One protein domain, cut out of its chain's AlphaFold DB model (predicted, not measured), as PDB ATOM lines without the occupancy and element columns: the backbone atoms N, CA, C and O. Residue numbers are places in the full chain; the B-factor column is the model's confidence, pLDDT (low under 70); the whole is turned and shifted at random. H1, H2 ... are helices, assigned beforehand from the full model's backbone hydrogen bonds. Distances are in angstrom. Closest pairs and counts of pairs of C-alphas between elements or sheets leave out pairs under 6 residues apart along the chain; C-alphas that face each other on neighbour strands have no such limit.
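What this domain is: This is residues 48 to 90 of the 90 residues of an uncharacterized protein of Halocynthiibacter arcticus (UniProt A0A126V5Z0). What does the printed part look like? Two helices, H1 and the longer H2, make an open, flat V: they come near each other where the loop of residues 63 to 67 joins them, and their other ends spread apart. Residues 88 to 90 run on past the far end of H2 as a short tail. What is it made of, and how large is it? The printed part has 43 residues, with two named helices in the order H1, H2 and no named strand; its class is all helix. It is only just loose, close to extended, with a radius of gyration of the C-alphas of 13.4 A and spans of 42 by 27 by 6 A.

Where its parts are: Where is H1? It holds residues 48 to 62, from C-alpha 48 at (30.019, 17.649, 39.926), and is 20.8 A long from first to last C-alpha. Where is H2? It holds residues 68 to 87, is 28.4 A long, and ends with C-alpha 87 at (19.831, 42.463, 32.042).

How they stand to each other: How do H1 and H2 stand to each other? They are close but not clearly touching; their closest C-alphas, those of Glu 62 and Lys 68, are 7.7 A apart. They run opposite ways at a steep tilt of 39 degrees. What do their backbones show? In H1 and H2 every O i to N i+4 pair is within hydrogen-bond range.

The domain as a whole: How far does it reach? The two C-alphas farthest apart, those of Thr 63 and Gly 90, are 41.8 A apart. Is it cut, or is a link long? The printed part has no cut, and the link from H1 to H2 is tight. Where is confidence low? The mean pLDDT of the printed part is 70.8, and residues 48 to 49, 51, 61 to 68, 71 and 86 to 90 are under 70 in this model.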
ATOM      1  N   GLY A  48      30.168  19.044  40.337       60.03
ATOM      2  CA  GLY A  48      30.019  17.649  39.926       60.03
ATOM      3  C   GLY A  48      28.817  16.911  40.530       60.03
ATOM      4  O   GLY A  48      28.143  16.177  39.808       60.03
ATOM      5  N   GLU A  49      28.504  17.105  41.814       64.81
ATOM      6  CA  GLU A  49      27.385  16.404  42.469       64.81
ATOM      7  C   GLU A  49      26.033  16.946  42.006       64.81
ATOM      8  O   GLU A  49      25.107  16.177  41.732       64.81
ATOM      9  N   PHE A  50      25.929  18.266  41.836       72.56
ATOM     10  CA  PHE A  50      24.721  18.876  41.289       72.56
ATOM     11  C   PHE A  50      24.484  18.445  39.841       72.56
ATOM     12  O   PHE A  50      23.358  18.106  39.489       72.56
ATOM     13  N   ALA A  51      25.534  18.389  39.015       69.94
ATOM     14  CA  ALA A  51      25.422  17.911  37.640       69.94
ATOM     15  C   ALA A  51      24.971  16.442  37.571       69.94
ATOM     16  O   ALA A  51      24.128  16.107  36.739       69.94
ATOM     17  N   GLY A  52      25.476  15.583  38.466       76.12
ATOM     18  CA  GLY A  52      25.067  14.179  38.561       76.12
ATOM     19  C   GLY A  52      23.604  14.012  38.976       76.12
ATOM     20  O   GLY A  52      22.850  13.308  38.308       76.12
ATOM     21  N   LEU A  53      23.174  14.719  40.024       73.50
ATOM     22  CA  LEU A  53      21.781  14.716  40.485       73.50
ATOM     23  C   LEU A  53      20.827  15.312  39.446       73.50
ATOM     24  O   LEU A  53      19.715  14.819  39.271       73.50
ATOM     25  N   PHE A  54      21.262  16.348  38.729       76.56
ATOM     26  CA  PHE A  54      20.487  16.965  37.659       76.56
ATOM     27  C   PHE A  54      20.328  16.019  36.465       76.56
ATOM     28  O   PHE A  54      19.231  15.919  35.923       76.56
ATOM     29  N   HIS A  55      21.384  15.290  36.090       74.12
ATOM     30  CA  HIS A  55      21.322  14.273  35.038       74.12
ATOM     31  C   HIS A  55      20.416  13.100  35.414       74.12
ATOM     32  O   HIS A  55      19.557  12.733  34.618       74.12
ATOM     33  N   GLN A  56      20.554  12.576  36.634       76.31
ATOM     34  CA  GLN A  56      19.707  11.501  37.152       76.31
ATOM     35  C   GLN A  56      18.233  11.932  37.194       76.31
ATOM     36  O   GLN A  56      17.353  11.212  36.734       76.31
ATOM     37  N   ALA A  57      17.964  13.150  37.675       73.00
ATOM     38  CA  ALA A  57      16.621  13.715  37.693       73.00
ATOM     39  C   ALA A  57      16.070  13.952  36.281       73.00
ATOM     40  O   ALA A  57      14.871  13.793  36.080       73.00
ATOM     41  N   LEU A  58      16.912  14.323  35.306       74.25
ATOM     42  CA  LEU A  58      16.506  14.446  33.904       74.25
ATOM     43  C   LEU A  58      16.117  13.090  33.312       74.25
ATOM     44  O   LEU A  58      15.097  13.009  32.638       74.25
ATOM     45  N   GLU A  59      16.901  12.048  33.578       75.88
ATOM     46  CA  GLU A  59      16.694  10.690  33.061       75.88
ATOM     47  C   GLU A  59      15.430  10.049  33.666       75.88
ATOM     48  O   GLU A  59      14.565   9.535  32.947       75.88
ATOM     49  N   ASP A  60      15.230  10.213  34.976       70.12
ATOM     50  CA  ASP A  60      14.012   9.792  35.676       70.12
ATOM     51  C   ASP A  60      12.775  10.611  35.251       70.12
ATOM     52  O   ASP A  60      11.649  10.108  35.272       70.12
ATOM     53  N   LEU A  61      12.941  11.870  34.827       64.94
ATOM     54  CA  LEU A  61      11.838  12.679  34.290       64.94
ATOM     55  C   LEU A  61      11.542  12.402  32.814       64.94
ATOM     56  O   LEU A  61      10.388  12.533  32.399       64.94
ATOM     57  N   GLU A  62      12.541  12.048  32.008       65.69
ATOM     58  CA  GLU A  62      12.384  11.763  30.579       65.69
ATOM     59  C   GLU A  62      11.604  10.459  30.351       65.69
ATOM     60  O   GLU A  62      10.811  10.354  29.409       65.69
ATOM     61  N   THR A  63      11.716   9.513  31.289       66.25
ATOM     62  CA  THR A  63      10.911   8.283  31.325       66.25
ATOM     63  C   THR A  63       9.430   8.520  31.664       66.25
ATOM     64  O   THR A  63       8.604   7.629  31.451       66.25
ATOM     65  N   LEU A  64       9.038   9.730  32.099       60.12
ATOM     66  CA  LEU A  64       7.651  10.104  32.407       60.12
ATOM     67  C   LEU A  64       7.024  10.974  31.290       60.12
ATOM     68  O   LEU A  64       7.111  12.208  31.310       60.12
ATOM     69  N   PRO A  65       6.269  10.384  30.336       58.81
ATOM     70  CA  PRO A  65       5.741  11.097  29.166       58.81
ATOM     71  C   PRO A  65       4.732  12.211  29.496       58.81
ATOM     72  O   PRO A  65       4.466  13.064  28.649       58.81
ATOM     73  N   HIS A  66       4.182  12.238  30.713       61.00
ATOM     74  CA  HIS A  66       3.137  13.179  31.129       61.00
ATOM     75  C   HIS A  66       3.662  14.501  31.727       61.00
ATOM     76  O   HIS A  66       2.874  15.411  31.975       61.00
ATOM     77  N   ARG A  67       4.979  14.644  31.952       56.81
ATOM     78  CA  ARG A  67       5.584  15.826  32.614       56.81
ATOM     79  C   ARG A  67       6.393  16.732  31.675       56.81
ATOM     80  O   ARG A  67       6.846  17.790  32.102       56.81
ATOM     81  N   LYS A  68       6.482  16.392  30.382       58.88
ATOM     82  CA  LYS A  68       7.107  17.206  29.314       58.88
ATOM     83  C   LYS A  68       6.772  18.711  29.349       58.88
ATOM     84  O   LYS A  68       7.708  19.496  29.198       58.88
ATOM     85  N   PRO A  69       5.514  19.148  29.577       71.19
ATOM     86  CA  PRO A  69       5.204  20.581  29.664       71.19
ATOM     87  C   PRO A  69       5.792  21.262  30.909       71.19
ATOM     88  O   PRO A  69       6.102  22.448  30.875       71.19
ATOM     89  N   VAL A  70       5.982  20.525  32.007       72.69
ATOM     90  CA  VAL A  70       6.572  21.059  33.245       72.69
ATOM     91  C   VAL A  70       8.074  21.279  33.066       72.69
ATOM     92  O   VAL A  70       8.589  22.314  33.467       72.69
ATOM     93  N   LEU A  71       8.759  20.349  32.397       68.69
ATOM     94  CA  LEU A  71      10.187  20.451  32.073       68.69
ATOM     95  C   LEU A  71      10.484  21.632  31.140       68.69
ATOM     96  O   LEU A  71      11.437  22.376  31.355       68.69
ATOM     97  N   THR A  72       9.628  21.851  30.138       76.25
ATOM     98  CA  THR A  72       9.749  23.014  29.248       76.25
ATOM     99  C   THR A  72       9.464  24.317  29.981       76.25
ATOM    100  O   THR A  72      10.212  25.275  29.808       76.25
ATOM    101  N   ALA A  73       8.441  24.359  30.841       80.62
ATOM    102  CA  ALA A  73       8.164  25.531  31.669       80.62
ATOM    103  C   ALA A  73       9.333  25.854  32.612       80.62
ATOM    104  O   ALA A  73       9.716  27.015  32.727       80.62
ATOM    105  N   LEU A  74       9.937  24.834  33.230       79.44
ATOM    106  CA  LEU A  74      11.102  24.988  34.097       79.44
ATOM    107  C   LEU A  74      12.315  25.494  33.304       79.44
ATOM    108  O   LEU A  74      12.960  26.450  33.718       79.44
ATOM    109  N   GLY A  75      12.581  24.924  32.127       79.81
ATOM    110  CA  GLY A  75      13.659  25.378  31.245       79.81
ATOM    111  C   GLY A  75      13.488  26.836  30.811       79.81
ATOM    112  O   GLY A  75      14.413  27.633  30.947       79.81
ATOM    113  N   ILE A  76      12.289  27.221  30.364       83.38
ATOM    114  CA  ILE A  76      11.980  28.609  29.987       83.38
ATOM    115  C   ILE A  76      12.098  29.540  31.198       83.38
ATOM    116  O   ILE A  76      12.604  30.652  31.062       83.38
ATOM    117  N   PHE A  77      11.683  29.092  32.385       83.62
ATOM    118  CA  PHE A  77      11.819  29.854  33.623       83.62
ATOM    119  C   PHE A  77      13.287  30.106  33.980       83.62
ATOM    120  O   PHE A  77      13.654  31.248  34.241       83.62
ATOM    121  N   PHE A  78      14.143  29.082  33.930       83.75
ATOM    122  CA  PHE A  78      15.578  29.235  34.183       83.75
ATOM    123  C   PHE A  78      16.242  30.151  33.153       83.75
ATOM    124  O   PHE A  78      16.962  31.074  33.533       83.75
ATOM    125  N   VAL A  79      15.953  29.958  31.863       84.75
ATOM    126  CA  VAL A  79      16.474  30.806  30.780       84.75
ATOM    127  C   VAL A  79      16.024  32.258  30.959       84.75
ATOM    128  O   VAL A  79      16.848  33.168  30.902       84.75
ATOM    129  N   GLY A  80      14.740  32.486  31.237       84.06
ATOM    130  CA  GLY A  80      14.188  33.817  31.481       84.06
ATOM    131  C   GLY A  80      14.751  34.476  32.741       84.06
ATOM    132  O   GLY A  80      15.043  35.670  32.727       84.06
ATOM    133  N   TYR A  81      14.968  33.709  33.811       84.19
ATOM    134  CA  TYR A  81      15.571  34.195  35.052       84.19
ATOM    135  C   TYR A  81      17.031  34.620  34.850       84.19
ATOM    136  O   TYR A  81      17.417  35.710  35.270       84.19
ATOM    137  N   LEU A  82      17.831  33.802  34.158       79.81
ATOM    138  CA  LEU A  82      19.213  34.128  33.793       79.81
ATOM    139  C   LEU A  82      19.279  35.383  32.917       79.81
ATOM    140  O   LEU A  82      20.085  36.277  33.180       79.81
ATOM    141  N   PHE A  83      18.395  35.489  31.925       81.25
ATOM    142  CA  PHE A  83      18.342  36.644  31.030       81.25
ATOM    143  C   PHE A  83      17.889  37.922  31.755       81.25
ATOM    144  O   PHE A  83      18.496  38.980  31.593       81.25
ATOM    145  N   GLY A  84      16.882  37.827  32.628       75.38
ATOM    146  CA  GLY A  84      16.400  38.945  33.444       75.38
ATOM    147  C   GLY A  84      17.420  39.411  34.486       75.38
ATOM    148  O   GLY A  84      17.581  40.609  34.708       75.38
ATOM    149  N   ARG A  85      18.170  38.480  35.087       70.25
ATOM    150  CA  ARG A  85      19.232  38.793  36.053       70.25
ATOM    151  C   ARG A  85      20.474  39.377  35.377       70.25
ATOM    152  O   ARG A  85      21.085  40.281  35.940       70.25
ATOM    153  N   SER A  86      20.820  38.921  34.171       64.44
ATOM    154  CA  SER A  86      21.913  39.491  33.370       64.44
ATOM    155  C   SER A  86      21.576  40.877  32.808       64.44
ATOM    156  O   SER A  86      22.482  41.684  32.625       64.44
ATOM    157  N   GLY A  87      20.296  41.168  32.551       58.88
ATOM    158  CA  GLY A  87      19.831  42.463  32.042       58.88
ATOM    159  C   GLY A  87      19.700  43.575  33.091       58.88
ATOM    160  O   GLY A  87      19.561  44.733  32.721       58.88
ATOM    161  N   HIS A  88      19.764  43.262  34.391       52.28
ATOM    162  CA  HIS A  88      19.633  44.249  35.478       52.28
ATOM    163  C   HIS A  88      20.968  44.907  35.901       52.28
ATOM    164  O   HIS A  88      21.039  45.603  36.911       52.28
ATOM    165  N   ARG A  89      22.042  44.704  35.128       52.47
ATOM    166  CA  ARG A  89      23.288  45.485  35.198       52.47
ATOM    167  C   ARG A  89      23.450  46.264  33.890       52.47
ATOM    168  O   ARG A  89      24.172  45.826  33.001       52.47
ATOM    169  N   GLY A  90      22.751  47.387  33.775       47.75
ATOM    170  CA  GLY A  90      22.857  48.339  32.670       47.75
ATOM    171  C   GLY A  90      22.344  49.692  33.107       47.75
ATOM    172  O   GLY A  90      21.159  49.736  33.501       47.75
TER     173      GLY A  90